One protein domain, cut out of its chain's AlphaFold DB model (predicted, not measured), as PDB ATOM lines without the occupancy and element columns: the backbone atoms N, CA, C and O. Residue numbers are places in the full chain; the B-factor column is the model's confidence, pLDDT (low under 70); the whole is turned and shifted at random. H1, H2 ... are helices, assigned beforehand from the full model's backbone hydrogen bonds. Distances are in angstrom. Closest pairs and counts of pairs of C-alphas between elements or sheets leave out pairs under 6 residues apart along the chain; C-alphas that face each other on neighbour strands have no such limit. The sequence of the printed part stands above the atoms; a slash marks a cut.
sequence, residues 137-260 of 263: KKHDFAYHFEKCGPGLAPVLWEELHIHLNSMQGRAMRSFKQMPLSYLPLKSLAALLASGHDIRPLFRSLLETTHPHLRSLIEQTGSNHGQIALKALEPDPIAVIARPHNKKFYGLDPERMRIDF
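Overview. This is residues 137 to 260 of the 263 residues of an uncharacterized protein of Thioclava sp. ES.032 (UniProt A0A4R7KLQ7). A rounded ball of short, mostly crossed helices is built round H4, which lies in the middle. H1 and H8 pack on H4, H2 lies beyond them on one side, and H6 and H7 make a corner on the other side; H3 and H5 lie towards one end of the ball, and H9 touches no helix. The printed part has 124 residues with nine named helices, H1 to H9 in chain order, and no named strand; the class is all helix. It is compact, with a radius of gyration of the C-alphas of 13.1 A and spans of 31 by 28 by 28 A.

Arrangement. The longest helix, H2, residues 153 to 164, touches H8, residues 236 to 241, with residues 153 to 157 alone; their closest C-alphas, of Ala 153 and Ala 241, are 5.1 A apart, at a steep tilt of 54 degrees, opposite ways. H8 touches the hub H4, residues 185 to 193, at a shallow tilt of 21 degrees, opposite ways; the closest C-alphas are those of Ala 193 and Pro 236, 5.3 A apart. H1, residues 141 to 146, touches H4 at a steep tilt of 69 degrees, only just short of about perpendicular; the closest C-alphas, of Phe 145 and Ser 187, are 5.4 A apart. H3, residues 170 to 174, touches H1, the C-alphas of Phe 141 and Ala 171 being closest at 5.5 A. H7, residues 223 to 232, and H4 only just touch, only at their ends, with 3 pairs of C-alphas within 8 A; the closest are those of Ala 193 and Lys 230, 6.5 A apart. H7 touches H6, residues 211 to 219, with C-alphas of Gln 219 and Gly 225 closest at 4.1 A. H5, residues 199 to 202, is near H6, and H9, residues 253 to 259, is close to H4 but not clearly touching, with C-alphas of Leu 185 and Pro 253 closest at 6.4 A. Every O i to N i+4 pair is within hydrogen-bond range in H2, H4, H6, H7, H8 and H9; H1 has 0 of 2 but 3 of 3 O i to N i+3 pairs, H3 has 0 of 1 but 2 of 2, and H5 is too short for an i+4 pair.

Along the chain. H1 begins at C-alpha 141 (-8.686, 8.611, 8.725). H2 is 16.2 A long, H7 14.5 A, H6 12.3 A and H4 11.9 A. H9 ends at C-alpha 259 (-34.284, 15.684, 5.553).

Size, cuts and confidence. The C-alphas farthest apart, of Gly 151 and Glu 207, are 36.1 A apart. The printed part has no cut, and the link from H8 to H9 is long, with 11 residues. Confidence is under 70 at residues 137 to 139 and 178 to 183.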
ATOM      1  N   LYS A 137      -2.595  10.278   9.707       64.06
ATOM      2  CA  LYS A 137      -2.688  10.785  11.081       64.06
ATOM      3  C   LYS A 137      -3.936  10.154  11.685       64.06
ATOM      4  O   LYS A 137      -5.038  10.401  11.206       64.06
ATOM      5  N   LYS A 138      -3.764   9.312  12.706       57.91
ATOM      6  CA  LYS A 138      -4.801   8.370  13.167       57.91
ATOM      7  C   LYS A 138      -6.108   9.036  13.636       57.91
ATOM      8  O   LYS A 138      -7.050   8.326  13.946       57.91
ATOM      9  N   HIS A 139      -6.163  10.364  13.719       59.56
ATOM     10  CA  HIS A 139      -7.353  11.136  14.071       59.56
ATOM     11  C   HIS A 139      -8.184  11.592  12.858       59.56
ATOM     12  O   HIS A 139      -9.346  11.922  13.046       59.56
ATOM     13  N   ASP A 140      -7.653  11.507  11.630       74.88
ATOM     14  CA  ASP A 140      -8.305  12.046  10.426       74.88
ATOM     15  C   ASP A 140      -8.634  10.981   9.363       74.88
ATOM     16  O   ASP A 140      -8.926  11.313   8.213       74.88
ATOM     17  N   PHE A 141      -8.581   9.692   9.712       82.38
ATOM     18  CA  PHE A 141      -8.686   8.611   8.725       82.38
ATOM     19  C   PHE A 141     -10.011   8.648   7.941       82.38
ATOM     20  O   PHE A 141     -10.003   8.563   6.714       82.38
ATOM     21  N   ALA A 142     -11.136   8.903   8.618       85.44
ATOM     22  CA  ALA A 142     -12.449   9.056   7.985       85.44
ATOM     23  C   ALA A 142     -12.497  10.194   6.941       85.44
ATOM     24  O   ALA A 142     -13.154  10.042   5.910       85.44
ATOM     25  N   TYR A 143     -11.767  11.297   7.152       84.44
ATOM     26  CA  TYR A 143     -11.699  12.422   6.206       84.44
ATOM     27  C   TYR A 143     -10.932  12.079   4.925       84.44
ATOM     28  O   TYR A 143     -11.071  12.753   3.904       84.44
ATOM     29  N   HIS A 144     -10.075  11.056   4.950       86.00
ATOM     30  CA  HIS A 144      -9.315  10.667   3.763       86.00
ATOM     31  C   HIS A 144     -10.201  10.020   2.698       86.00
ATOM     32  O   HIS A 144      -9.942  10.219   1.515       86.00
ATOM     33  N   PHE A 145     -11.297   9.369   3.098       87.94
ATOM     34  CA  PHE A 145     -12.282   8.817   2.169       87.94
ATOM     35  C   PHE A 145     -12.995   9.908   1.364       87.94
ATOM     36  O   PHE A 145     -13.168   9.751   0.158       87.94
ATOM     37  N   GLU A 146     -13.347  11.045   1.971       84.31
ATOM     38  CA  GLU A 146     -14.057  12.135   1.279       84.31
ATOM     39  C   GLU A 146     -13.302  12.666   0.057       84.31
ATOM     40  O   GLU A 146     -13.897  12.954  -0.985       84.31
ATOM     41  N   LYS A 147     -11.977  12.780   0.197       81.06
ATOM     42  CA  LYS A 147     -11.071  13.351  -0.806       81.06
ATOM     43  C   LYS A 147     -10.360  12.294  -1.652       81.06
ATOM     44  O   LYS A 147      -9.504  12.645  -2.453       81.06
ATOM     45  N   CYS A 148     -10.692  11.020  -1.464       88.69
ATOM     46  CA  CYS A 148     -10.123   9.924  -2.236       88.69
ATOM     47  C   CYS A 148     -10.702   9.900  -3.651       88.69
ATOM     48  O   CYS A 148     -11.926   9.925  -3.802       88.69
ATOM     49  N   GLY A 149      -9.852   9.815  -4.670       91.62
ATOM     50  CA  GLY A 149     -10.271   9.466  -6.020       91.62
ATOM     51  C   GLY A 149     -10.050   7.975  -6.314       91.62
ATOM     52  O   GLY A 149      -9.763   7.193  -5.400       91.62
ATOM     53  N   PRO A 150     -10.242   7.553  -7.573       94.56
ATOM     54  CA  PRO A 150     -10.031   6.175  -8.004       94.56
ATOM     55  C   PRO A 150      -8.622   5.621  -7.773       94.56
ATOM     56  O   PRO A 150      -8.495   4.449  -7.426       94.56
ATOM     57  N   GLY A 151      -7.573   6.426  -7.944       93.81
ATOM     58  CA  GLY A 151      -6.188   5.972  -7.826       93.81
ATOM     59  C   GLY A 151      -5.788   5.644  -6.389       93.81
ATOM     60  O   GLY A 151      -5.103   4.650  -6.146       93.81
ATOM     61  N   LEU A 152      -6.273   6.418  -5.414       92.62
ATOM     62  CA  LEU A 152      -6.042   6.152  -3.991       92.62
ATOM     63  C   LEU A 152      -7.010   5.141  -3.367       92.62
ATOM     64  O   LEU A 152      -6.738   4.644  -2.270       92.62
ATOM     65  N   ALA A 153      -8.121   4.817  -4.032       94.56
ATOM     66  CA  ALA A 153      -9.160   3.961  -3.463       94.56
ATOM     67  C   ALA A 153      -8.663   2.565  -3.041       94.56
ATOM     68  O   ALA A 153      -8.975   2.163  -1.917       94.56
ATOM     69  N   PRO A 154      -7.843   1.847  -3.839       93.69
ATOM     70  CA  PRO A 154      -7.281   0.562  -3.421       93.69
ATOM     71  C   PRO A 154      -6.413   0.676  -2.161       93.69
ATOM     72  O   PRO A 154      -6.482  -0.173  -1.277       93.69
ATOM     73  N   VAL A 155      -5.630   1.755  -2.053       91.44
ATOM     74  CA  VAL A 155      -4.719   1.989  -0.924       91.44
ATOM     75  C   VAL A 155      -5.496   2.275   0.360       91.44
ATOM     76  O   VAL A 155      -5.160   1.744   1.417       91.44
ATOM     77  N   LEU A 156      -6.549   3.097   0.285       90.19
ATOM     78  CA  LEU A 156      -7.421   3.351   1.433       90.19
ATOM     79  C   LEU A 156      -8.228   2.120   1.838       90.19
ATOM     80  O   LEU A 156      -8.482   1.932   3.026       90.19
ATOM     81  N   TRP A 157      -8.630   1.292   0.876       92.62
ATOM     82  CA  TRP A 157      -9.334   0.047   1.156       92.62
ATOM     83  C   TRP A 157      -8.470  -0.948   1.936       92.62
ATOM     84  O   TRP A 157      -8.914  -1.499   2.945       92.62
ATOM     85  N   GLU A 158      -7.219  -1.127   1.514       89.75
ATOM     86  CA  GLU A 158      -6.241  -1.953   2.225       89.75
ATOM     87  C   GLU A 158      -6.049  -1.468   3.674       89.75
ATOM     88  O   GLU A 158      -6.117  -2.251   4.622       89.75
ATOM     89  N   GLU A 159      -5.896  -0.158   3.866       87.69
ATOM     90  CA  GLU A 159      -5.708   0.450   5.191       87.69
ATOM     91  C   GLU A 159      -6.942   0.334   6.076       87.69
ATOM     92  O   GLU A 159      -6.838   0.098   7.284       87.69
ATOM     93  N   LEU A 160      -8.131   0.445   5.481       88.88
ATOM     94  CA  LEU A 160      -9.377   0.231   6.200       88.88
ATOM     95  C   LEU A 160      -9.420  -1.180   6.783       88.88
ATOM     96  O   LEU A 160      -9.717  -1.336   7.965       88.88
ATOM     97  N   HIS A 161      -9.061  -2.196   5.996       88.00
ATOM     98  CA  HIS A 161      -9.004  -3.577   6.468       88.00
ATOM     99  C   HIS A 161      -7.993  -3.787   7.597       88.00
ATOM    100  O   HIS A 161      -8.305  -4.472   8.573       88.00
ATOM    101  N   ILE A 162      -6.818  -3.158   7.519       85.19
ATOM    102  CA  ILE A 162      -5.823  -3.204   8.600       85.19
ATOM    103  C   ILE A 162      -6.419  -2.639   9.897       85.19
ATOM    104  O   ILE A 162      -6.242  -3.218  10.973       85.19
ATOM    105  N   HIS A 163      -7.153  -1.528   9.816       84.50
ATOM    106  CA  HIS A 163      -7.746  -0.876  10.982       84.50
ATOM    107  C   HIS A 163      -9.003  -1.567  11.522       84.50
ATOM    108  O   HIS A 163      -9.217  -1.546  12.735       84.50
ATOM    109  N   LEU A 164      -9.800  -2.222  10.677       84.88
ATOM    110  CA  LEU A 164     -11.007  -2.949  11.088       84.88
ATOM    111  C   LEU A 164     -10.710  -4.142  12.004       84.88
ATOM    112  O   LEU A 164     -11.515  -4.444  12.884       84.88
ATOM    113  N   ASN A 165      -9.514  -4.735  11.903       79.62
ATOM    114  CA  ASN A 165      -9.039  -5.747  12.855       79.62
ATOM    115  C   ASN A 165      -8.949  -5.216  14.300       79.62
ATOM    116  O   ASN A 165      -8.925  -5.991  15.256       79.62
ATOM    117  N   SER A 166      -8.915  -3.892  14.486       79.88
ATOM    118  CA  SER A 166      -8.944  -3.233  15.789       79.88
ATOM    119  C   SER A 166      -9.970  -2.097  15.801       79.88
ATOM    120  O   SER A 166      -9.638  -0.916  15.701       79.88
ATOM    121  N   MET A 167     -11.240  -2.443  16.026       73.75
ATOM    122  CA  MET A 167     -12.363  -1.487  16.101       73.75
ATOM    123  C   MET A 167     -12.229  -0.414  17.203       73.75
ATOM    124  O   MET A 167     -12.957   0.580  17.206       73.75
ATOM    125  N   GLN A 168     -11.296  -0.590  18.146       72.00
ATOM    126  CA  GLN A 168     -10.953   0.402  19.178       72.00
ATOM    127  C   GLN A 168      -9.691   1.219  18.842       72.00
ATOM    128  O   GLN A 168      -9.282   2.098  19.607       72.00
ATOM    129  N   GLY A 169      -9.071   0.953  17.692       75.06
ATOM    130  CA  GLY A 169      -7.910   1.667  17.190       75.06
ATOM    131  C   GLY A 169      -8.183   3.159  16.996       75.06
ATOM    132  O   GLY A 169      -9.314   3.599  16.789       75.06
ATOM    133  N   ARG A 170      -7.120   3.973  17.059       74.38
ATOM    134  CA  ARG A 170      -7.213   5.435  16.871       74.38
ATOM    135  C   ARG A 170      -7.889   5.808  15.545       74.38
ATOM    136  O   ARG A 170      -8.799   6.623  15.582       74.38
ATOM    137  N   ALA A 171      -7.522   5.150  14.442       78.88
ATOM    138  CA  ALA A 171      -8.131   5.369  13.127       78.88
ATOM    139  C   ALA A 171      -9.646   5.108  13.139       78.88
ATOM    140  O   ALA A 171     -10.423   5.923  12.660       78.88
ATOM    141  N   MET A 172     -10.093   4.030  13.787       85.06
ATOM    142  CA  MET A 172     -11.523   3.721  13.896       85.06
ATOM    143  C   MET A 172     -12.285   4.720  14.776       85.06
ATOM    144  O   MET A 172     -13.481   4.926  14.582       85.06
ATOM    145  N   ARG A 173     -11.608   5.406  15.710       80.81
ATOM    146  CA  ARG A 173     -12.221   6.489  16.494       80.81
ATOM    147  C   ARG A 173     -12.576   7.712  15.653       80.81
ATOM    148  O   ARG A 173     -13.540   8.374  16.021       80.81
ATOM    149  N   SER A 174     -11.890   7.998  14.540       81.44
ATOM    150  CA  SER A 174     -12.244   9.163  13.710       81.44
ATOM    151  C   SER A 174     -13.656   9.048  13.128       81.44
ATOM    152  O   SER A 174     -14.338  10.051  12.972       81.44
ATOM    153  N   PHE A 175     -14.140   7.825  12.877       81.81
ATOM    154  CA  PHE A 175     -15.521   7.591  12.440       81.81
ATOM    155  C   PHE A 175     -16.558   7.834  13.547       81.81
ATOM    156  O   PHE A 175     -17.710   8.114  13.243       81.81
ATOM    157  N   LYS A 176     -16.163   7.737  14.825       76.38
ATOM    158  CA  LYS A 176     -17.039   7.982  15.989       76.38
ATOM    159  C   LYS A 176     -17.149   9.461  16.349       76.38
ATOM    160  O   LYS A 176     -18.089   9.860  17.022       76.38
ATOM    161  N   GLN A 177     -16.138  10.247  15.981       72.62
ATOM    162  CA  GLN A 177     -16.052  11.672  16.310       72.62
ATOM    163  C   GLN A 177     -16.959  12.537  15.433       72.62
ATOM    164  O   GLN A 177     -17.232  13.679  15.786       72.62
ATOM    165  N   MET A 178     -17.439  11.994  14.317       67.62
ATOM    166  CA  MET A 178     -18.415  12.647  13.458       67.62
ATOM    167  C   MET A 178     -19.821  12.227  13.914       67.62
ATOM    168  O   MET A 178     -20.105  11.025  13.915       67.62
ATOM    169  N   PRO A 179     -20.705  13.165  14.306       64.62
ATOM    170  CA  PRO A 179     -22.119  12.862  14.528       64.62
ATOM    171  C   PRO A 179     -22.684  12.120  13.316       64.62
ATOM    172  O   PRO A 179     -22.330  12.467  12.198       64.62
ATOM    173  N   LEU A 180     -23.563  11.127  13.481       63.91
ATOM    174  CA  LEU A 180     -24.095  10.388  12.323       63.91
ATOM    175  C   LEU A 180     -24.970  11.246  11.389       63.91
ATOM    176  O   LEU A 180     -25.101  10.907  10.217       63.91
ATOM    177  N   SER A 181     -25.493  12.377  11.870       58.44
ATOM    178  CA  SER A 181     -26.086  13.435  11.038       58.44
ATOM    179  C   SER A 181     -25.063  14.126  10.123       58.44
ATOM    180  O   SER A 181     -25.417  14.587   9.045       58.44
ATOM    181  N   TYR A 182     -23.794  14.161  10.534       60.91
ATOM    182  CA  TYR A 182     -22.682  14.803   9.831       60.91
ATOM    183  C   TYR A 182     -21.689  13.802   9.218       60.91
ATOM    184  O   TYR A 182     -20.805  14.201   8.464       60.91
ATOM    185  N   LEU A 183     -21.796  12.504   9.534       66.25
ATOM    186  CA  LEU A 183     -20.865  11.500   9.036       66.25
ATOM    187  C   LEU A 183     -20.945  11.498   7.505       66.25
ATOM    188  O   LEU A 183     -21.999  11.167   6.951       66.25
ATOM    189  N   PRO A 184     -19.849  11.831   6.804       78.44
ATOM    190  CA  PRO A 184     -19.858  11.884   5.356       78.44
ATOM    191  C   PRO A 184     -20.259  10.523   4.796       78.44
ATOM    192  O   PRO A 184     -19.638   9.502   5.114       78.44
ATOM    193  N   LEU A 185     -21.293  10.505   3.946       87.56
ATOM    194  CA  LEU A 185     -21.874   9.263   3.424       87.56
ATOM    195  C   LEU A 185     -20.831   8.343   2.802       87.56
ATOM    196  O   LEU A 185     -20.910   7.134   2.966       87.56
ATOM    197  N   LYS A 186     -19.828   8.911   2.135       91.62
ATOM    198  CA  LYS A 186     -18.741   8.151   1.523       91.62
ATOM    199  C   LYS A 186     -17.910   7.368   2.547       91.62
ATOM    200  O   LYS A 186     -17.589   6.204   2.319       91.62
ATOM    201  N   SER A 187     -17.583   7.981   3.682       90.31
ATOM    202  CA  SER A 187     -16.809   7.342   4.751       90.31
ATOM    203  C   SER A 187     -17.614   6.219   5.409       90.31
ATOM    204  O   SER A 187     -17.080   5.138   5.655       90.31
ATOM    205  N   LEU A 188     -18.918   6.427   5.622       91.06
ATOM    206  CA  LEU A 188     -19.812   5.359   6.074       91.06
ATOM    207  C   LEU A 188     -19.958   4.249   5.029       91.06
ATOM    208  O   LEU A 188     -19.936   3.073   5.374       91.06
ATOM    209  N   ALA A 189     -20.082   4.602   3.751       93.31
ATOM    210  CA  ALA A 189     -20.232   3.644   2.665       93.31
ATOM    211  C   ALA A 189     -19.022   2.706   2.564       93.31
ATOM    212  O   ALA A 189     -19.204   1.510   2.347       93.31
ATOM    213  N   ALA A 190     -17.811   3.224   2.796       93.81
ATOM    214  CA  ALA A 190     -16.599   2.415   2.893       93.81
ATOM    215  C   ALA A 190     -16.669   1.407   4.056       93.81
ATOM    216  O   ALA A 190     -16.330   0.236   3.881       93.81
ATOM    217  N   LEU A 191     -17.169   1.827   5.226       93.31
ATOM    218  CA  LEU A 191     -17.389   0.928   6.363       93.31
ATOM    219  C   LEU A 191     -18.447  -0.139   6.070       93.31
ATOM    220  O   LEU A 191     -18.228  -1.305   6.383       93.31
ATOM    221  N   LEU A 192     -19.569   0.230   5.453       94.69
ATOM    222  CA  LEU A 192     -20.620  -0.714   5.063       94.69
ATOM    223  C   LEU A 192     -20.096  -1.743   4.051       94.69
ATOM    224  O   LEU A 192     -20.381  -2.932   4.175       94.69
ATOM    225  N   ALA A 193     -19.266  -1.298   3.103       94.81
ATOM    226  CA  ALA A 193     -18.689  -2.162   2.077       94.81
ATOM    227  C   ALA A 193     -17.665  -3.158   2.650       94.81
ATOM    228  O   ALA A 193     -17.410  -4.194   2.038       94.81
ATOM    229  N   SER A 194     -17.103  -2.878   3.835       92.44
ATOM    230  CA  SER A 194     -16.085  -3.707   4.503       92.44
ATOM    231  C   SER A 194     -16.521  -5.120   4.878       92.44
ATOM    232  O   SER A 194     -15.663  -5.959   5.155       92.44
ATOM    233  N   GLY A 195     -17.829  -5.385   4.947       90.19
ATOM    234  CA  GLY A 195     -18.361  -6.672   5.397       90.19
ATOM    235  C   GLY A 195     -18.113  -6.979   6.879       90.19
ATOM    236  O   GLY A 195     -18.274  -8.121   7.292       90.19
ATOM    237  N   HIS A 196     -17.715  -5.991   7.686       91.56
ATOM    238  CA  HIS A 196     -17.543  -6.141   9.134       91.56
ATOM    239  C   HIS A 196     -18.777  -5.643   9.891       91.56
ATOM    240  O   HIS A 196     -19.464  -4.732   9.434       91.56
ATOM    241  N   ASP A 197     -19.033  -6.197  11.081       92.50
ATOM    242  CA  ASP A 197     -20.042  -5.654  11.996       92.50
ATOM    243  C   ASP A 197     -19.564  -4.318  12.577       92.50
ATOM    244  O   ASP A 197     -18.711  -4.269  13.468       92.50
ATOM    245  N   ILE A 198     -20.127  -3.220  12.068       91.31
ATOM    246  CA  ILE A 198     -19.758  -1.860  12.476       91.31
ATOM    247  C   ILE A 198     -20.690  -1.285  13.544       91.31
ATOM    248  O   ILE A 198     -20.446  -0.177  14.025       91.31
ATOM    249  N   ARG A 199     -21.723  -2.021  13.985       90.50
ATOM    250  CA  ARG A 199     -22.645  -1.567  15.045       90.50
ATOM    251  C   ARG A 199     -21.916  -1.133  16.325       90.50
ATOM    252  O   ARG A 199     -22.294  -0.098  16.883       90.50
ATOM    253  N   PRO A 200     -20.848  -1.818  16.795       88.19
ATOM    254  CA  PRO A 200     -20.106  -1.380  17.976       88.19
ATOM    255  C   PRO A 200     -19.461   0.005  17.832       88.19
ATOM    256  O   PRO A 200     -19.185   0.647  18.846       88.19
ATOM    257  N   LEU A 201     -19.210   0.479  16.603       85.88
ATOM    258  CA  LEU A 201     -18.658   1.817  16.384       85.88
ATOM    259  C   LEU A 201     -19.685   2.912  16.674       85.88
ATOM    260  O   LEU A 201     -19.316   3.959  17.196       85.88
ATOM    261  N   PHE A 202     -20.956   2.642  16.382       84.62
ATOM    262  CA  PHE A 202     -22.030   3.633  16.362       84.62
ATOM    263  C   PHE A 202     -23.061   3.455  17.475       84.62
ATOM    264  O   PHE A 202     -24.069   4.155  17.489       84.62
ATOM    265  N   ARG A 203     -22.828   2.541  18.423       81.50
ATOM    266  CA  ARG A 203     -23.806   2.132  19.444       81.50
ATOM    267  C   ARG A 203     -24.507   3.296  20.153       81.50
ATOM    268  O   ARG A 203     -25.711   3.228  20.348       81.50
ATOM    269  N   SER A 204     -23.770   4.345  20.517       77.44
ATOM    270  CA  SER A 204     -24.305   5.526  21.212       77.44
ATOM    271  C   SER A 204     -25.018   6.529  20.300       77.44
ATOM    272  O   SER A 204     -25.625   7.466  20.799       77.44
ATOM    273  N   LEU A 205     -24.906   6.374  18.980       76.25
ATOM    274  CA  LEU A 205     -25.456   7.287  17.976       76.25
ATOM    275  C   LEU A 205     -26.649   6.679  17.223       76.25
ATOM    276  O   LEU A 205     -27.419   7.415  16.619       76.25
ATOM    277  N   LEU A 206     -26.836   5.352  17.255       76.69
ATOM    278  CA  LEU A 206     -27.883   4.660  16.488       76.69
ATOM    279  C   LEU A 206     -29.303   5.163  16.780       76.69
ATOM    280  O   LEU A 206     -30.130   5.191  15.872       76.69
ATOM    281  N   GLU A 207     -29.588   5.567  18.018       72.75
ATOM    282  CA  GLU A 207     -30.919   6.043  18.422       72.75
ATOM    283  C   GLU A 207     -31.266   7.419  17.843       72.75
ATOM    284  O   GLU A 207     -32.436   7.704  17.608       72.75
ATOM    285  N   THR A 208     -30.258   8.245  17.555       72.88
ATOM    286  CA  THR A 208     -30.412   9.603  17.009       72.88
ATOM    287  C   THR A 208     -30.089   9.682  15.515       72.88
ATOM    288  O   THR A 208     -30.052  10.761  14.929       72.88
ATOM    289  N   THR A 209     -29.851   8.535  14.878       76.00
ATOM    290  CA  THR A 209     -29.455   8.434  13.471       76.00
ATOM    291  C   THR A 209     -30.663   8.357  12.544       76.00
ATOM    292  O   THR A 209     -31.678   7.749  12.884       76.00
ATOM    293  N   HIS A 210     -30.526   8.893  11.325       79.38
ATOM    294  CA  HIS A 210     -31.516   8.728  10.260       79.38
ATOM    295  C   HIS A 210     -31.934   7.240  10.127       79.38
ATOM    296  O   HIS A 210     -31.065   6.380   9.961       79.38
ATOM    297  N   PRO A 211     -33.241   6.902  10.087       83.75
ATOM    298  CA  PRO A 211     -33.720   5.514  10.028       83.75
ATOM    299  C   PRO A 211     -33.093   4.639   8.928       83.75
ATOM    300  O   PRO A 211     -32.701   3.507   9.195       83.75
ATOM    301  N   HIS A 212     -32.932   5.154   7.701       85.94
ATOM    302  CA  HIS A 212     -32.218   4.443   6.634       85.94
ATOM    303  C   HIS A 212     -30.754   4.127   6.979       85.94
ATOM    304  O   HIS A 212     -30.327   2.992   6.791       85.94
ATOM    305  N   LEU A 213     -29.992   5.084   7.523       87.50
ATOM    306  CA  LEU A 213     -28.611   4.840   7.958       87.50
ATOM    307  C   LEU A 213     -28.554   3.807   9.083       87.50
ATOM    308  O   LEU A 213     -27.722   2.904   9.049       87.50
ATOM    309  N   ARG A 214     -29.474   3.909  10.048       88.81
ATOM    310  CA  ARG A 214     -29.620   2.929  11.124       88.81
ATOM    311  C   ARG A 214     -29.858   1.527  10.562       88.81
ATOM    312  O   ARG A 214     -29.145   0.609  10.951       88.81
ATOM    313  N   SER A 215     -30.784   1.375   9.614       91.25
ATOM    314  CA  SER A 215     -31.065   0.093   8.951       91.25
ATOM    315  C   SER A 215     -29.830  -0.478   8.244       91.25
ATOM    316  O   SER A 215     -29.513  -1.656   8.411       91.25
ATOM    317  N   LEU A 216     -29.075   0.351   7.511       93.69
ATOM    318  CA  LEU A 216     -27.831  -0.080   6.861       93.69
ATOM    319  C   LEU A 216     -26.781  -0.544   7.883       93.69
ATOM    320  O   LEU A 216     -26.152  -1.584   7.694       93.69
ATOM    321  N   ILE A 217     -26.613   0.185   8.990       92.75
ATOM    322  CA  ILE A 217     -25.679  -0.203  10.055       92.75
ATOM    323  C   ILE A 217     -26.140  -1.502  10.733       92.75
ATOM    324  O   ILE A 217     -25.321  -2.387  10.974       92.75
ATOM    325  N   GLU A 218     -27.434  -1.664  11.014       93.81
ATOM    326  CA  GLU A 218     -27.992  -2.880  11.619       93.81
ATOM    327  C   GLU A 218     -27.771  -4.122  10.738       93.81
ATOM    328  O   GLU A 218     -27.428  -5.186  11.265       93.81
ATOM    329  N   GLN A 219     -27.860  -3.983   9.409       96.12
ATOM    330  CA  GLN A 219     -27.595  -5.068   8.452       96.12
ATOM    331  C   GLN A 219     -26.168  -5.627   8.551       96.12
ATOM    332  O   GLN A 219     -25.971  -6.823   8.332       96.12
ATOM    333  N   THR A 220     -25.183  -4.824   8.967       95.12
ATOM    334  CA  THR A 220     -23.803  -5.312   9.163       95.12
ATOM    335  C   THR A 220     -23.678  -6.375  10.258       95.12
ATOM    336  O   THR A 220     -22.696  -7.113  10.304       95.12
ATOM    337  N   GLY A 221     -24.691  -6.498  11.117       94.81
ATOM    338  CA  GLY A 221     -24.720  -7.409  12.251       94.81
ATOM    339  C   GLY A 221     -25.029  -8.872  11.955       94.81
ATOM    340  O   GLY A 221     -25.068  -9.673  12.890       94.81
ATOM    341  N   SER A 222     -25.315  -9.220  10.700       95.81
ATOM    342  CA  SER A 222     -25.668 -10.583  10.294       95.81
ATOM    343  C   SER A 222     -25.102 -10.912   8.916       95.81
ATOM    344  O   SER A 222     -25.000 -10.034   8.064       95.81
ATOM    345  N   ASN A 223     -24.817 -12.191   8.658       95.19
ATOM    346  CA  ASN A 223     -24.304 -12.632   7.355       95.19
ATOM    347  C   ASN A 223     -25.272 -12.297   6.206       95.19
ATOM    348  O   ASN A 223     -24.847 -11.841   5.150       95.19
ATOM    349  N   HIS A 224     -26.583 -12.472   6.414       96.00
ATOM    350  CA  HIS A 224     -27.598 -12.144   5.406       96.00
ATOM    351  C   HIS A 224     -27.640 -10.643   5.104       96.00
ATOM    352  O   HIS A 224     -27.700 -10.255   3.940       96.00
ATOM    353  N   GLY A 225     -27.566  -9.797   6.135       96.19
ATOM    354  CA  GLY A 225     -27.519  -8.349   5.951       96.19
ATOM    355  C   GLY A 225     -26.230  -7.890   5.265       96.19
ATOM    356  O   GLY A 225     -26.286  -7.064   4.363       96.19
ATOM    357  N   GLN A 226     -25.080  -8.485   5.587       95.00
ATOM    358  CA  GLN A 226     -23.820  -8.207   4.885       95.00
ATOM    359  C   GLN A 226     -23.881  -8.597   3.400       95.00
ATOM    360  O   GLN A 226     -23.402  -7.849   2.548       95.00
ATOM    361  N   ILE A 227     -24.508  -9.732   3.068       95.12
ATOM    362  CA  ILE A 227     -24.753 -10.129   1.673       95.12
ATOM    363  C   ILE A 227     -25.679  -9.123   0.981       95.12
ATOM    364  O   ILE A 227     -25.399  -8.730  -0.149       95.12
ATOM    365  N   ALA A 228     -26.746  -8.674   1.650       95.31
ATOM    366  CA  ALA A 228     -27.665  -7.678   1.106       95.31
ATOM    367  C   ALA A 228     -26.959  -6.342   0.820       95.31
ATOM    368  O   ALA A 228     -27.107  -5.793  -0.269       95.31
ATOM    369  N   LEU A 229     -26.123  -5.862   1.745       96.25
ATOM    370  CA  LEU A 229     -25.301  -4.666   1.543       96.25
ATOM    371  C   LEU A 229     -24.349  -4.834   0.354       96.25
ATOM    372  O   LEU A 229     -24.290  -3.972  -0.519       96.25
ATOM    373  N   LYS A 230     -23.658  -5.973   0.266       95.06
ATOM    374  CA  LYS A 230     -22.766  -6.268  -0.859       95.06
ATOM    375  C   LYS A 230     -23.514  -6.367  -2.191       95.06
ATOM    376  O   LYS A 230     -22.967  -6.004  -3.220       95.06
ATOM    377  N   ALA A 231     -24.762  -6.830  -2.200       94.50
ATOM    378  CA  ALA A 231     -25.575  -6.848  -3.414       94.50
ATOM    379  C   ALA A 231     -25.932  -5.432  -3.904       94.50
ATOM    380  O   ALA A 231     -26.072  -5.226  -5.109       94.50
ATOM    381  N   LEU A 232     -26.054  -4.458  -2.993       95.00
ATOM    382  CA  LEU A 232     -26.289  -3.053  -3.343       95.00
ATOM    383  C   LEU A 232     -25.034  -2.383  -3.911       95.00
ATOM    384  O   LEU A 232     -25.128  -1.609  -4.860       95.00
ATOM    385  N   GLU A 233     -23.871  -2.668  -3.330       95.44
ATOM    386  CA  GLU A 233     -22.587  -2.077  -3.711       95.44
ATOM    387  C   GLU A 233     -21.501  -3.178  -3.732       95.44
ATOM    388  O   GLU A 233     -20.803  -3.387  -2.737       95.44
ATOM    389  N   PRO A 234     -21.358  -3.928  -4.843       92.38
ATOM    390  CA  PRO A 234     -20.546  -5.151  -4.878       92.38
ATOM    391  C   PRO A 234     -19.039  -4.912  -4.891       92.38
ATOM    392  O   PRO A 234     -18.281  -5.799  -4.488       92.38
ATOM    393  N   ASP A 235     -18.609  -3.738  -5.352       95.81
ATOM    394  CA  ASP A 235     -17.204  -3.363  -5.443       95.81
ATOM    395  C   ASP A 235     -16.868  -2.262  -4.415       95.81
ATOM    396  O   ASP A 235     -17.207  -1.090  -4.623       95.81
ATOM    397  N   PRO A 236     -16.177  -2.606  -3.312       93.88
ATOM    398  CA  PRO A 236     -15.796  -1.640  -2.288       93.88
ATOM    399  C   PRO A 236     -14.801  -0.587  -2.792       93.88
ATOM    400  O   PRO A 236     -14.830   0.557  -2.333       93.88
ATOM    401  N   ILE A 237     -13.942  -0.932  -3.755       96.06
ATOM    402  CA  ILE A 237     -12.988   0.016  -4.333       96.06
ATOM    403  C   ILE A 237     -13.758   1.036  -5.169       96.06
ATOM    404  O   ILE A 237     -13.509   2.233  -5.038       96.06
ATOM    405  N   ALA A 238     -14.754   0.604  -5.948       96.12
ATOM    406  CA  ALA A 238     -15.627   1.519  -6.683       96.12
ATOM    407  C   ALA A 238     -16.421   2.451  -5.751       96.12
ATOM    408  O   ALA A 238     -16.604   3.627  -6.075       96.12
ATOM    409  N   VAL A 239     -16.856   1.967  -4.582       95.31
ATOM    410  CA  VAL A 239     -17.483   2.805  -3.544       95.31
ATOM    411  C   VAL A 239     -16.513   3.884  -3.057       95.31
ATOM    412  O   VAL A 239     -16.861   5.063  -3.029       95.31
ATOM    413  N   ILE A 240     -15.276   3.518  -2.720       94.88
ATOM    414  CA  ILE A 240     -14.271   4.467  -2.212       94.88
ATOM    415  C   ILE A 240     -13.775   5.423  -3.309       94.88
ATOM    416  O   ILE A 240     -13.477   6.583  -3.032       94.88
ATOM    417  N   ALA A 241     -13.727   4.986  -4.562       95.44
ATOM    418  CA  ALA A 241     -13.347   5.809  -5.707       95.44
ATOM    419  C   ALA A 241     -14.407   6.865  -6.057       95.44
ATOM    420  O   ALA A 241     -14.097   7.918  -6.620       95.44
ATOM    421  N   ARG A 242     -15.678   6.591  -5.736       94.88
ATOM    422  CA  ARG A 242     -16.820   7.422  -6.122       94.88
ATOM    423  C   ARG A 242     -16.737   8.821  -5.490       94.88
ATOM    424  O   ARG A 242     -16.426   8.933  -4.305       94.88
ATOM    425  N   PRO A 243     -17.051   9.909  -6.216       92.56
ATOM    426  CA  PRO A 243     -17.098  11.247  -5.624       92.56
ATOM    427  C   PRO A 243     -18.064  11.327  -4.430       92.56
ATOM    428  O   PRO A 243     -19.125  10.705  -4.442       92.56
ATOM    429  N   HIS A 244     -17.714  12.107  -3.404       90.00
ATOM    430  CA  HIS A 244     -18.463  12.172  -2.136       90.00
ATOM    431  C   HIS A 244     -19.890  12.729  -2.271       90.00
ATOM    432  O   HIS A 244     -20.719  12.483  -1.403       90.00
ATOM    433  N   ASN A 245     -20.180  13.459  -3.349       88.25
ATOM    434  CA  ASN A 245     -21.493  14.035  -3.648       88.25
ATOM    435  C   ASN A 245     -22.407  13.094  -4.457       88.25
ATOM    436  O   ASN A 245     -23.453  13.511  -4.948       88.25
ATOM    437  N   LYS A 246     -21.996  11.840  -4.671       92.50
ATOM    438  CA  LYS A 246     -22.821  10.829  -5.339       92.50
ATOM    439  C   LYS A 246     -23.640  10.039  -4.331       92.50
ATOM    440  O   LYS A 246     -23.435  10.124  -3.125       92.50
ATOM    441  N   LYS A 247     -24.562   9.238  -4.863       93.12
ATOM    442  CA  LYS A 247     -25.365   8.328  -4.056       93.12
ATOM    443  C   LYS A 247     -24.537   7.152  -3.553       93.12
ATOM    444  O   LYS A 247     -23.673   6.653  -4.278       93.12
ATOM    445  N   PHE A 248     -24.856   6.688  -2.353       93.69
ATOM    446  CA  PHE A 248     -24.279   5.502  -1.723       93.69
ATOM    447  C   PHE A 248     -25.401   4.696  -1.079       93.69
ATOM    448  O   PHE A 248     -26.162   5.259  -0.296       93.69
ATOM    449  N   TYR A 249     -25.537   3.408  -1.412       93.25
ATOM    450  CA  TYR A 249     -26.608   2.559  -0.860       93.25
ATOM    451  C   TYR A 249     -28.017   3.171  -1.021       93.25
ATOM    452  O   TYR A 249     -28.868   3.079  -0.139       93.25
ATOM    453  N   GLY A 250     -28.252   3.858  -2.145       89.50
ATOM    454  CA  GLY A 250     -29.515   4.549  -2.434       89.50
ATOM    455  C   GLY A 250     -29.708   5.902  -1.734       89.50
ATOM    456  O   GLY A 250     -30.676   6.598  -2.038       89.50
ATOM    457  N   LEU A 251     -28.787   6.312  -0.859       88.81
ATOM    458  CA  LEU A 251     -28.838   7.585  -0.141       88.81
ATOM    459  C   LEU A 251     -28.112   8.684  -0.905       88.81
ATOM    460  O   LEU A 251     -27.017   8.472  -1.418       88.81
ATOM    461  N   ASP A 252     -28.732   9.860  -0.958       88.50
ATOM    462  CA  ASP A 252     -28.190  11.060  -1.585       88.50
ATOM    463  C   ASP A 252     -27.689  12.030  -0.497       88.50
ATOM    464  O   ASP A 252     -28.487  12.397   0.372       88.50
ATOM    465  N   PRO A 253     -26.402  12.439  -0.512       83.50
ATOM    466  CA  PRO A 253     -25.841  13.335   0.500       83.50
ATOM    467  C   PRO A 253     -26.607  14.650   0.653       83.50
ATOM    468  O   PRO A 253     -26.819  15.100   1.776       83.50
ATOM    469  N   GLU A 254     -27.051  15.250  -0.455       81.88
ATOM    470  CA  GLU A 254     -27.766  16.531  -0.420       81.88
ATOM    471  C   GLU A 254     -29.156  16.359   0.185       81.88
ATOM    472  O   GLU A 254     -29.586  17.144   1.028       81.88
ATOM    473  N   ARG A 255     -29.843  15.272  -0.178       79.06
ATOM    474  CA  ARG A 255     -31.167  14.976   0.368       79.06
ATOM    475  C   ARG A 255     -31.116  14.663   1.861       79.06
ATOM    476  O   ARG A 255     -31.977  15.130   2.594       79.06
ATOM    477  N   MET A 256     -30.094  13.941   2.327       77.81
ATOM    478  CA  MET A 256     -29.945  13.686   3.762       77.81
ATOM    479  C   MET A 256     -29.747  14.966   4.574       77.81
ATOM    480  O   MET A 256     -30.308  15.067   5.659       77.81
ATOM    481  N   ARG A 257     -28.992  15.945   4.054       76.69
ATOM    482  CA  ARG A 257     -28.818  17.249   4.719       76.69
ATOM    483  C   ARG A 257     -30.129  18.026   4.839       76.69
ATOM    484  O   ARG A 257     -30.313  18.743   5.812       76.69
ATOM    485  N   ILE A 258     -31.019  17.894   3.855       76.44
ATOM    486  CA  ILE A 258     -32.341  18.540   3.867       76.44
ATOM    487  C   ILE A 258     -33.288  17.824   4.836       76.44
ATOM    488  O   ILE A 258     -33.966  18.481   5.619       76.44
ATOM    489  N   ASP A 259     -33.336  16.491   4.777       70.81
ATOM    490  CA  ASP A 259     -34.284  15.684   5.553       70.81
ATOM    491  C   ASP A 259     -33.901  15.621   7.049       70.81
ATOM    492  O   ASP A 259     -34.766  15.438   7.904       70.81
ATOM    493  N   PHE A 260     -32.613  15.788   7.372       70.19
ATOM    494  CA  PHE A 260     -32.066  15.825   8.732       70.19
ATOM    495  C   PHE A 260     -31.042  16.971   8.862       70.19
ATOM    496  O   PHE A 260     -29.833  16.714   8.867       70.19
TER     497      PHE A 260